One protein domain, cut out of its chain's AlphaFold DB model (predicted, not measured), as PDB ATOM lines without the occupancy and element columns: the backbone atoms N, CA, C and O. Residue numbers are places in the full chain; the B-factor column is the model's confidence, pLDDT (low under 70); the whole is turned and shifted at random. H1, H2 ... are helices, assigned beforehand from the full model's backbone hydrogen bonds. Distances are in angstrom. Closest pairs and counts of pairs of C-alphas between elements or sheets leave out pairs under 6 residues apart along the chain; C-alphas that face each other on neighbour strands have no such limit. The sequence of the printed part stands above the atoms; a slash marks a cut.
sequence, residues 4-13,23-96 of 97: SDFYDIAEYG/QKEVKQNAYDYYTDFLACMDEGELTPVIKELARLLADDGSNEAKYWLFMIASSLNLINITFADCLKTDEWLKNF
ATOM      1  N   SER A   4      -5.835   8.554  91.049       97.81
ATOM      2  CA  SER A   4      -4.803   7.966  90.184       97.81
ATOM      3  C   SER A   4      -3.560   7.530  90.958       97.81
ATOM      4  O   SER A   4      -3.016   6.477  90.652       97.81
ATOM      5  N   ASP A   5      -3.163   8.271  91.998       98.12
ATOM      6  CA  ASP A   5      -2.012   7.904  92.828       98.12
ATOM      7  C   ASP A   5      -2.277   6.570  93.549       98.12
ATOM      8  O   ASP A   5      -1.426   5.685  93.589       98.12
ATOM      9  N   PHE A   6      -3.491   6.389  94.079       98.38
ATOM     10  CA  PHE A   6      -3.900   5.152  94.754       98.38
ATOM     11  C   PHE A   6      -4.085   3.981  93.792       98.38
ATOM     12  O   PHE A   6      -3.838   2.832  94.163       98.38
ATOM     13  N   TYR A   7      -4.486   4.263  92.553       98.31
ATOM     14  CA  TYR A   7      -4.527   3.263  91.495       98.31
ATOM     15  C   TYR A   7      -3.127   2.760  91.139       98.31
ATOM     16  O   TYR A   7      -2.917   1.547  91.093       98.31
ATOM     17  N   ASP A   8      -2.161   3.667  90.990       98.44
ATOM     18  CA  ASP A   8      -0.767   3.311  90.726       98.44
ATOM     19  C   ASP A   8      -0.174   2.486  91.878       98.44
ATOM     20  O   ASP A   8       0.474   1.463  91.634       98.44
ATOM     21  N   ILE A   9      -0.471   2.847  93.135       98.25
ATOM     22  CA  ILE A   9      -0.077   2.062  94.317       98.25
ATOM     23  C   ILE A   9      -0.700   0.661  94.284       98.25
ATOM     24  O   ILE A   9      -0.012  -0.329  94.532       98.25
ATOM     25  N   ALA A  10      -1.994   0.544  93.971       98.00
ATOM     26  CA  ALA A  10      -2.673  -0.749  93.918       98.00
ATOM     27  C   ALA A  10      -2.126  -1.641  92.788       98.00
ATOM     28  O   ALA A  10      -1.925  -2.843  92.990       98.00
ATOM     29  N   GLU A  11      -1.841  -1.071  91.613       98.19
ATOM     30  CA  GLU A  11      -1.194  -1.786  90.510       98.19
ATOM     31  C   GLU A  11       0.230  -2.221  90.858       98.19
ATOM     32  O   GLU A  11       0.624  -3.344  90.530       98.19
ATOM     33  N   TYR A  12       0.994  -1.352  91.518       98.12
ATOM     34  CA  TYR A  12       2.334  -1.660  92.000       98.12
ATOM     35  C   TYR A  12       2.290  -2.801  93.020       98.12
ATOM     36  O   TYR A  12       2.915  -3.844  92.819       98.12
ATOM     37  N   GLY A  13       1.481  -2.666  94.070       97.00
ATOM     38  CA  GLY A  13       1.358  -3.672  95.119       97.00
ATOM     39  C   GLY A  13       0.924  -5.034  94.582       97.00
ATOM     40  O   GLY A  13       1.474  -6.062  94.975       97.00
ATOM     41  N   GLN A  23      -7.757  -7.100  87.499       97.00
ATOM     42  CA  GLN A  23      -7.870  -5.655  87.263       97.00
ATOM     43  C   GLN A  23      -9.103  -5.025  87.938       97.00
ATOM     44  O   GLN A  23      -9.089  -3.847  88.289       97.00
ATOM     45  N   LYS A  24     -10.176  -5.799  88.145       97.69
ATOM     46  CA  LYS A  24     -11.356  -5.334  88.883       97.69
ATOM     47  C   LYS A  24     -11.055  -5.181  90.376       97.69
ATOM     48  O   LYS A  24     -11.439  -4.177  90.961       97.69
ATOM     49  N   GLU A  25     -10.372  -6.153  90.969       97.69
ATOM     50  CA  GLU A  25      -9.974  -6.117  92.383       97.69
ATOM     51  C   GLU A  25      -8.927  -5.031  92.641       97.69
ATOM     52  O   GLU A  25      -9.037  -4.311  93.622       97.69
ATOM     53  N   VAL A  26      -7.983  -4.819  91.720       97.81
ATOM     54  CA  VAL A  26      -7.026  -3.704  91.810       97.81
ATOM     55  C   VAL A  26      -7.744  -2.352  91.847       97.81
ATOM     56  O   VAL A  26      -7.432  -1.516  92.690       97.81
ATOM     57  N   LYS A  27      -8.749  -2.145  90.984       97.88
ATOM     58  CA  LYS A  27      -9.579  -0.928  91.013       97.88
ATOM     59  C   LYS A  27     -10.349  -0.774  92.321       97.88
ATOM     60  O   LYS A  27     -10.493   0.350  92.786       97.88
ATOM     61  N   GLN A  28     -10.840  -1.876  92.888       98.12
ATOM     62  CA  GLN A  28     -11.524  -1.844  94.177       98.12
ATOM     63  C   GLN A  28     -10.557  -1.462  95.301       98.12
ATOM     64  O   GLN A  28     -10.853  -0.538  96.042       98.12
ATOM     65  N   ASN A  29      -9.370  -2.071  95.358       97.62
ATOM     66  CA  ASN A  29      -8.353  -1.724  96.353       97.62
ATOM     67  C   ASN A  29      -7.958  -0.243  96.255       97.62
ATOM     68  O   ASN A  29      -7.878   0.443  97.266       97.62
ATOM     69  N   ALA A  30      -7.761   0.271  95.036       98.38
ATOM     70  CA  ALA A  30      -7.480   1.687  94.808       98.38
ATOM     71  C   ALA A  30      -8.611   2.600  95.307       98.38
ATOM     72  O   ALA A  30      -8.349   3.656  95.881       98.38
ATOM     73  N   TYR A  31      -9.865   2.193  95.087       98.44
ATOM     74  CA  TYR A  31     -11.034   2.913  95.583       98.44
ATOM     75  C   TYR A  31     -11.065   2.927  97.108       98.44
ATOM     76  O   TYR A  31     -11.171   4.006  97.676       98.44
ATOM     77  N   ASP A  32     -10.884   1.769  97.746       98.38
ATOM     78  CA  ASP A  32     -10.884   1.635  99.203       98.38
ATOM     79  C   ASP A  32      -9.773   2.491  99.833       98.38
ATOM     80  O   ASP A  32     -10.021   3.230 100.783       98.38
ATOM     81  N   TYR A  33      -8.563   2.476  99.258       98.38
ATOM     82  CA  TYR A  33      -7.467   3.348  99.694       98.38
ATOM     83  C   TYR A  33      -7.824   4.831  99.565       98.38
ATOM     84  O   TYR A  33      -7.594   5.602 100.491       98.38
ATOM     85  N   TYR A  34      -8.389   5.244  98.430       98.50
ATOM     86  CA  TYR A  34      -8.726   6.643  98.192       98.50
ATOM     87  C   TYR A  34      -9.851   7.136  99.111       98.50
ATOM     88  O   TYR A  34      -9.745   8.222  99.679       98.50
ATOM     89  N   THR A  35     -10.920   6.356  99.290       98.25
ATOM     90  CA  THR A  35     -12.044   6.755 100.146       98.25
ATOM     91  C   THR A  35     -11.644   6.832 101.608       98.25
ATOM     92  O   THR A  35     -12.007   7.795 102.279       98.25
ATOM     93  N   ASP A  36     -10.853   5.874 102.092       97.81
ATOM     94  CA  ASP A  36     -10.370   5.905 103.470       97.81
ATOM     95  C   ASP A  36      -9.358   7.032 103.689       97.81
ATOM     96  O   ASP A  36      -9.345   7.650 104.752       97.81
ATOM     97  N   PHE A  37      -8.542   7.355 102.682       97.31
ATOM     98  CA  PHE A  37      -7.665   8.522 102.729       97.31
ATOM     99  C   PHE A  37      -8.465   9.823 102.865       97.31
ATOM    100  O   PHE A  37      -8.130  10.656 103.706       97.31
ATOM    101  N   LEU A  38      -9.540   9.994 102.086       97.31
ATOM    102  CA  LEU A  38     -10.429  11.151 102.220       97.31
ATOM    103  C   LEU A  38     -11.102  11.204 103.598       97.31
ATOM    104  O   LEU A  38     -11.193  12.285 104.173       97.31
ATOM    105  N   ALA A  39     -11.519  10.059 104.146       95.75
ATOM    106  CA  ALA A  39     -12.064   9.994 105.503       95.75
ATOM    107  C   ALA A  39     -11.025  10.433 106.550       95.75
ATOM    108  O   ALA A  39     -11.332  11.253 107.411       95.75
ATOM    109  N   CYS A  40      -9.768   9.986 106.424       92.56
ATOM    110  CA  CYS A  40      -8.684  10.434 107.307       92.56
ATOM    111  C   CYS A  40      -8.451  11.953 107.221       92.56
ATOM    112  O   CYS A  40      -8.156  12.583 108.234       92.56
ATOM    113  N   MET A  41      -8.566  12.543 106.025       92.56
ATOM    114  CA  MET A  41      -8.416  13.991 105.823       92.56
ATOM    115  C   MET A  41      -9.535  14.800 106.497       92.56
ATOM    116  O   MET A  41      -9.270  15.908 106.959       92.56
ATOM    117  N   ASP A  42     -10.764  14.276 106.526       93.50
ATOM    118  CA  ASP A  42     -11.935  14.960 107.098       93.50
ATOM    119  C   ASP A  42     -12.005  14.804 108.627       93.50
ATOM    120  O   ASP A  42     -12.240  15.769 109.354       93.50
ATOM    121  N   GLU A  43     -11.744  13.595 109.126       89.56
ATOM    122  CA  GLU A  43     -11.906  13.246 110.543       89.56
ATOM    123  C   GLU A  43     -10.623  13.455 111.367       89.56
ATOM    124  O   GLU A  43     -10.682  13.592 112.589       89.56
ATOM    125  N   GLY A  44      -9.453  13.492 110.719       79.69
ATOM    126  CA  GLY A  44      -8.148  13.620 111.378       79.69
ATOM    127  C   GLY A  44      -7.656  12.340 112.067       79.69
ATOM    128  O   GLY A  44      -6.623  12.362 112.738       79.69
ATOM    129  N   GLU A  45      -8.364  11.220 111.902       82.00
ATOM    130  CA  GLU A  45      -7.994   9.913 112.442       82.00
ATOM    131  C   GLU A  45      -7.632   8.919 111.337       82.00
ATOM    132  O   GLU A  45      -8.254   8.864 110.280       82.00
ATOM    133  N   LEU A  46      -6.621   8.084 111.592       85.81
ATOM    134  CA  LEU A  46      -6.183   7.073 110.632       85.81
ATOM    135  C   LEU A  46      -7.074   5.829 110.651       85.81
ATOM    136  O   LEU A  46      -7.133   5.115 111.666       85.81
ATOM    137  N   THR A  47      -7.652   5.495 109.496       91.75
ATOM    138  CA  THR A  47      -8.407   4.252 109.313       91.75
ATOM    139  C   THR A  47      -7.492   3.015 109.304       91.75
ATOM    140  O   THR A  47      -6.283   3.116 109.051       91.75
ATOM    141  N   PRO A  48      -8.034   1.809 109.564       92.06
ATOM    142  CA  PRO A  48      -7.274   0.564 109.456       92.06
ATOM    143  C   PRO A  48      -6.677   0.324 108.062       92.06
ATOM    144  O   PRO A  48      -5.554  -0.168 107.970       92.06
ATOM    145  N   VAL A  49      -7.390   0.700 106.995       96.31
ATOM    146  CA  VAL A  49      -6.931   0.523 105.608       96.31
ATOM    147  C   VAL A  49      -5.686   1.364 105.343       96.31
ATOM    148  O   VAL A  49      -4.698   0.848 104.828       96.31
ATOM    149  N   ILE A  50      -5.690   2.635 105.751       95.00
ATOM    150  CA  ILE A  50      -4.546   3.533 105.546       95.00
ATOM    151  C   ILE A  50      -3.351   3.124 106.407       95.00
ATOM    152  O   ILE A  50      -2.216   3.187 105.937       95.00
ATOM    153  N   LYS A  51      -3.584   2.635 107.634       89.12
ATOM    154  CA  LYS A  51      -2.516   2.070 108.477       89.12
ATOM    155  C   LYS A  51      -1.853   0.861 107.819       89.12
ATOM    156  O   LYS A  51      -0.628   0.782 107.802       89.12
ATOM    157  N   GLU A  52      -2.644  -0.059 107.272       93.44
ATOM    158  CA  GLU A  52      -2.108  -1.239 106.594       93.44
ATOM    159  C   GLU A  52      -1.396  -0.868 105.291       93.44
ATOM    160  O   GLU A  52      -0.301  -1.363 105.034       93.44
ATOM    161  N   LEU A  53      -1.948   0.062 104.508       95.81
ATOM    162  CA  LEU A  53      -1.293   0.567 103.304       95.81
ATOM    163  C   LEU A  53       0.066   1.198 103.629       95.81
ATOM    164  O   LEU A  53       1.065   0.887 102.982       95.81
ATOM    165  N   ALA A  54       0.123   2.040 104.663       92.38
ATOM    166  CA  ALA A  54       1.365   2.648 105.122       92.38
ATOM    167  C   ALA A  54       2.388   1.592 105.569       92.38
ATOM    168  O   ALA A  54       3.567   1.708 105.242       92.38
ATOM    169  N   ARG A  55       1.941   0.535 106.262       90.06
ATOM    170  CA  ARG A  55       2.784  -0.599 106.668       90.06
ATOM    171  C   ARG A  55       3.333  -1.372 105.464       90.06
ATOM    172  O   ARG A  55       4.508  -1.714 105.454       90.06
ATOM    173  N   LEU A  56       2.515  -1.628 104.444       93.75
ATOM    174  CA  LEU A  56       2.954  -2.314 103.222       93.75
ATOM    175  C   LEU A  56       4.003  -1.497 102.458       93.75
ATOM    176  O   LEU A  56       5.021  -2.043 102.040       93.75
ATOM    177  N   LEU A  57       3.787  -0.186 102.330       94.12
ATOM    178  CA  LEU A  57       4.748   0.727 101.708       94.12
ATOM    179  C   LEU A  57       6.059   0.811 102.509       94.12
ATOM    180  O   LEU A  57       7.143   0.866 101.930       94.12
ATOM    181  N   ALA A  58       5.962   0.786 103.840       87.62
ATOM    182  CA  ALA A  58       7.106   0.751 104.743       87.62
ATOM    183  C   ALA A  58       7.964  -0.506 104.574       87.62
ATOM    184  O   ALA A  58       9.183  -0.404 104.433       87.62
ATOM    185  N   ASP A  59       7.316  -1.671 104.583       87.31
ATOM    186  CA  ASP A  59       7.972  -2.972 104.454       87.31
ATOM    187  C   ASP A  59       8.637  -3.142 103.081       87.31
ATOM    188  O   ASP A  59       9.691  -3.772 102.982       87.31
ATOM    189  N   ASP A  60       8.027  -2.596 102.025       93.25
ATOM    190  CA  ASP A  60       8.571  -2.632 100.666       93.25
ATOM    191  C   ASP A  60       9.877  -1.827 100.553       93.25
ATOM    192  O   ASP A  60      10.885  -2.330 100.053       93.25
ATOM    193  N   GLY A  61       9.876  -0.585 101.048       87.56
ATOM    194  CA  GLY A  61      11.078   0.242 101.159       87.56
ATOM    195  C   GLY A  61      11.728   0.672  99.834       87.56
ATOM    196  O   GLY A  61      12.793   1.301  99.873       87.56
ATOM    197  N   SER A  62      11.126   0.380  98.674       91.25
ATOM    198  CA  SER A  62      11.554   0.940  97.385       91.25
ATOM    199  C   SER A  62      11.394   2.464  97.347       91.25
ATOM    200  O   SER A  62      10.693   3.064  98.165       91.25
ATOM    201  N   ASN A  63      12.042   3.118  96.382       90.94
ATOM    202  CA  ASN A  63      11.931   4.570  96.227       90.94
ATOM    203  C   ASN A  63      10.492   4.990  95.898       90.94
ATOM    204  O   ASN A  63      10.017   6.002  96.408       90.94
ATOM    205  N   GLU A  64       9.797   4.198  95.083       93.12
ATOM    206  CA  GLU A  64       8.386   4.371  94.757       93.12
ATOM    207  C   GLU A  64       7.517   4.258  96.017       93.12
ATOM    208  O   GLU A  64       6.743   5.169  96.318       93.12
ATOM    209  N   ALA A  65       7.708   3.200  96.815       93.44
ATOM    210  CA  ALA A  65       6.955   2.996  98.050       93.44
ATOM    211  C   ALA A  65       7.198   4.107  99.082       93.44
ATOM    212  O   ALA A  65       6.247   4.632  99.668       93.44
ATOM    213  N   LYS A  66       8.454   4.535  99.251       90.44
ATOM    214  CA  LYS A  66       8.829   5.659 100.121       90.44
ATOM    215  C   LYS A  66       8.208   6.975  99.670       90.44
ATOM    216  O   LYS A  66       7.732   7.736 100.509       90.44
ATOM    217  N   TYR A  67       8.187   7.238  98.364       92.56
ATOM    218  CA  TYR A  67       7.551   8.430  97.810       92.56
ATOM    219  C   TYR A  67       6.055   8.466  98.137       92.56
ATOM    220  O   TYR A  67       5.571   9.459  98.677       92.56
ATOM    221  N   TRP A  68       5.325   7.377  97.881       95.81
ATOM    222  CA  TRP A  68       3.895   7.321  98.192       95.81
ATOM    223  C   TRP A  68       3.618   7.421  99.688       95.81
ATOM    224  O   TRP A  68       2.715   8.150 100.092       95.81
ATOM    225  N   LEU A  69       4.421   6.754 100.516       93.19
ATOM    226  CA  LEU A  69       4.297   6.846 101.964       93.19
ATOM    227  C   LEU A  69       4.486   8.281 102.464       93.19
ATOM    228  O   LEU A  69       3.678   8.761 103.259       93.19
ATOM    229  N   PHE A  70       5.514   8.976 101.969       89.12
ATOM    230  CA  PHE A  70       5.742  10.386 102.270       89.12
ATOM    231  C   PHE A  70       4.540  11.239 101.853       89.12
ATOM    232  O   PHE A  70       4.034  12.017 102.657       89.12
ATOM    233  N   MET A  71       4.026  11.052 100.635       93.75
ATOM    234  CA  MET A  71       2.879  11.813 100.132       93.75
ATOM    235  C   MET A  71       1.615  11.604 100.977       93.75
ATOM    236  O   MET A  71       0.920  12.581 101.274       93.75
ATOM    237  N   ILE A  72       1.332  10.367 101.404       92.81
ATOM    238  CA  ILE A  72       0.213  10.053 102.307       92.81
ATOM    239  C   ILE A  72       0.415  10.777 103.640       92.81
ATOM    240  O   ILE A  72      -0.463  11.507 104.099       92.81
ATOM    241  N   ALA A  73       1.592  10.615 104.240       89.56
ATOM    242  CA  ALA A  73       1.901  11.141 105.558       89.56
ATOM    243  C   ALA A  73       1.906  12.676 105.618       89.56
ATOM    244  O   ALA A  73       1.368  13.258 106.560       89.56
ATOM    245  N   SER A  74       2.470  13.335 104.601       88.75
ATOM    246  CA  SER A  74       2.438  14.791 104.459       88.75
ATOM    247  C   SER A  74       1.023  15.309 104.232       88.75
ATOM    248  O   SER A  74       0.648  16.313 104.831       88.75
ATOM    249  N   SER A  75       0.219  14.629 103.405       91.31
ATOM    250  CA  SER A  75      -1.164  15.058 103.160       91.31
ATOM    251  C   SER A  75      -2.007  14.988 104.434       91.31
ATOM    252  O   SER A  75      -2.764  15.910 104.716       91.31
ATOM    253  N   LEU A  76      -1.817  13.934 105.230       88.19
ATOM    254  CA  LEU A  76      -2.505  13.718 106.504       88.19
ATOM    255  C   LEU A  76      -1.880  14.494 107.676       88.19
ATOM    256  O   LEU A  76      -2.277  14.297 108.821       88.19
ATOM    257  N   ASN A  77      -0.894  15.356 107.406       84.69
ATOM    258  CA  ASN A  77      -0.182  16.154 108.404       84.69
ATOM    259  C   ASN A  77       0.373  15.320 109.583       84.69
ATOM    260  O   ASN A  77       0.463  15.794 110.714       84.69
ATOM    261  N   LEU A  78       0.749  14.063 109.318       73.69
ATOM    262  CA  LEU A  78       1.327  13.144 110.310       73.69
ATOM    263  C   LEU A  78       2.808  13.423 110.567       73.69
ATOM    264  O   LEU A  78       3.389  12.906 111.514       73.69
ATOM    265  N   ILE A  79       3.425  14.198 109.681       62.31
ATOM    266  CA  ILE A  79       4.850  14.474 109.653       62.31
ATOM    267  C   ILE A  79       5.036  15.990 109.759       62.31
ATOM    268  O   ILE A  79       4.622  16.725 108.866       62.31
ATOM    269  N   ASN A  80       5.707  16.462 110.814       57.47
ATOM    270  CA  ASN A  80       6.192  17.846 110.915       57.47
ATOM    271  C   ASN A  80       7.648  17.936 110.417       57.47
ATOM    272  O   ASN A  80       8.544  18.364 111.141       57.47
ATOM    273  N   ILE A  81       7.896  17.440 109.204       53.31
ATOM    274  CA  ILE A  81       9.237  17.242 108.631       53.31
ATOM    275  C   ILE A  81       9.220  17.676 107.162       53.31
ATOM    276  O   ILE A  81       8.246  17.453 106.440       53.31
ATOM    277  N   THR A  82      10.302  18.302 106.699       56.38
ATOM    278  CA  THR A  82      10.415  18.786 105.319       56.38
ATOM    279  C   THR A  82      10.957  17.695 104.384       56.38
ATOM    280  O   THR A  82      11.718  16.824 104.797       56.38
ATOM    281  N   PHE A  83      10.635  17.743 103.083       52.25
ATOM    282  CA  PHE A  83      11.161  16.792 102.075       52.25
ATOM    283  C   PHE A  83      12.708  16.717 102.054       52.25
ATOM    284  O   PHE A  83      13.291  15.688 101.718       52.25
ATOM    285  N   ALA A  84      13.389  17.791 102.468       50.66
ATOM    286  CA  ALA A  84      14.844  17.841 102.587       50.66
ATOM    287  C   ALA A  84      15.407  16.934 103.703       50.66
ATOM    288  O   ALA A  84      16.563  16.516 103.618       50.66
ATOM    289  N   ASP A  85      14.606  16.607 104.717       52.84
ATOM    290  CA  ASP A  85      14.984  15.709 105.811       52.84
ATOM    291  C   ASP A  85      14.819  14.230 105.402       52.84
ATOM    292  O   ASP A  85      15.641  13.391 105.784       52.84
ATOM    293  N   CYS A  86      13.857  13.930 104.513       50.56
ATOM    294  CA  CYS A  86      13.669  12.604 103.899       50.56
ATOM    295  C   CYS A  86      14.877  12.146 103.077       50.56
ATOM    296  O   CYS A  86      15.202  10.967 103.052       50.56
ATOM    297  N   LEU A  87      15.573  13.071 102.413       51.16
ATOM    298  CA  LEU A  87      16.741  12.743 101.587       51.16
ATOM    299  C   LEU A  87      18.026  12.517 102.401       51.16
ATOM    300  O   LEU A  87      19.006  12.000 101.865       51.16
ATOM    301  N   LYS A  88      18.057  12.933 103.673       56.81
ATOM    302  CA  LYS A  88      19.248  12.848 104.536       56.81
ATOM    303  C   LYS A  88      19.225  11.674 105.512       56.81
ATOM    304  O   LYS A  88      20.275  11.346 106.060       56.81
ATOM    305  N   THR A  89      18.064  11.070 105.755       47.62
ATOM    306  CA  THR A  89      17.880  10.040 106.784       47.62
ATOM    307  C   THR A  89      17.167   8.831 106.211       47.62
ATOM    308  O   THR A  89      16.038   8.938 105.752       47.62
ATOM    309  N   ASP A  90      17.814   7.667 106.246       43.22
ATOM    310  CA  ASP A  90      17.119   6.427 105.910       43.22
ATOM    311  C   ASP A  90      17.856   5.184 106.476       43.22
ATOM    312  O   ASP A  90      18.816   4.721 105.869       43.22
ATOM    313  N   GLU A  91      17.559   4.552 107.626       56.09
ATOM    314  CA  GLU A  91      16.848   4.934 108.867       56.09
ATOM    315  C   GLU A  91      15.457   5.571 108.724       56.09
ATOM    316  O   GLU A  91      15.096   6.443 109.494       56.09
ATOM    317  N   TRP A  92      14.705   5.133 107.712       41.88
ATOM    318  CA  TRP A  92      13.253   5.163 107.495       41.88
ATOM    319  C   TRP A  92      12.440   6.282 108.214       41.88
ATOM    320  O   TRP A  92      11.367   6.102 108.778       41.88
ATOM    321  N   LEU A  93      12.954   7.509 108.235       51.22
ATOM    322  CA  LEU A  93      12.299   8.667 108.850       51.22
ATOM    323  C   LEU A  93      11.991   8.612 110.374       51.22
ATOM    324  O   LEU A  93      11.095   9.305 110.839       51.22
ATOM    325  N   LYS A  94      12.726   7.938 111.267       55.06
ATOM    326  CA  LYS A  94      12.696   6.494 111.604       55.06
ATOM    327  C   LYS A  94      11.305   6.031 112.119       55.06
ATOM    328  O   LYS A  94      11.205   5.577 113.252       55.06
ATOM    329  N   ASN A  95      10.251   6.144 111.310       45.62
ATOM    330  CA  ASN A  95       8.807   5.926 111.559       45.62
ATOM    331  C   ASN A  95       7.962   7.200 111.812       45.62
ATOM    332  O   ASN A  95       6.822   7.010 112.220       45.62
ATOM    333  N   PHE A  96       8.394   8.423 111.442       46.03
ATOM    334  CA  PHE A  96       7.577   9.672 111.368       46.03
ATOM    335  C   PHE A  96       7.729  10.696 112.539       46.03
ATOM    336  O   PHE A  96       6.740  11.295 112.964       46.03
TER     337      PHE A  96
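This is residues 4 to 13 and 23 to 96 of the 97 residues of an uncharacterized protein of Clostridium sp. AF34-10BH (UniProt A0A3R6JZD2). A long helix, H2, makes one side of the body, with H1 crossing it near its first half; the helical hairpin of H3 and H4 folds back beside this pair, and a tail with two very short helices, H5 and H6, makes the far end beyond H4. The four longer helices form the body, while the tail is more loosely attached: H5 and H6 touch no helix. The printed part has 84 residues with six named helices, H1 to H6 in chain order, and no named strand; the class is all helix. The whole is compact, with a radius of gyration of the C-alphas of 12.7 A, and spans 39 by 28 by 19 A.

Find C-alpha 23 at (-7.870, -5.655, 87.263); from there H2, residues 23 to 43, runs 30.3 A to C-alpha 43 at (-11.906, 13.246, 110.543). Before it in the chain is H1, residues 4 to 13, 14.1 A long. After it come H3, residues 48 to 60, 18.4 A, and H4, residues 63 to 75, 18.2 A. Look last for H5, residues 83 to 86, 5.2 A, and H6, residues 92 to 95, 6.1 A, which ends at C-alpha 95 at (8.807, 5.926, 111.559).

Start at H2, where residues 26 to 34 alone touch H1; the closest C-alphas are those of Tyr 7 and Ala 30, 4.7 A apart, and the lines stand at a steep tilt of 55 degrees, opposite ways. Farther along, H2 touches H3 with residues 32 to 37 alone, at a steep tilt of 65 degrees, and the closest C-alphas, of Phe 37 and Ile 50, are 6.5 A apart. H3 and H4 are a helical hairpin: they touch, with the C-alphas of Leu 57 and Ala 65 closest at 4.8 A, at a shallow tilt of 33 degrees, only just short of steep, opposite ways. H1 and H4 are close but not clearly touching, with the C-alphas of Ile 9 and Trp 68 closest at 7.6 A. H4 and H5 are near each other, with 6 pairs of C-alphas within 10 A. H5 and H6 are close but not clearly touching, with the C-alphas of Cys 86 and Leu 93 closest at 6.5 A. In H1, H2, H3 and H4 every O i to N i+4 pair is within hydrogen-bond range; H5 and H6 are too short for such a pair.

The two C-alphas farthest apart are those of Lys 24 and Lys 88, 38.9 A. Residues 14 to 22 are not printed, and C-alphas 13 and 23 are 12.3 A apart across this cut. Of the links that are printed whole, none is long. The mean pLDDT of the printed part is 84.5, and residues 79 to 96 are under 70.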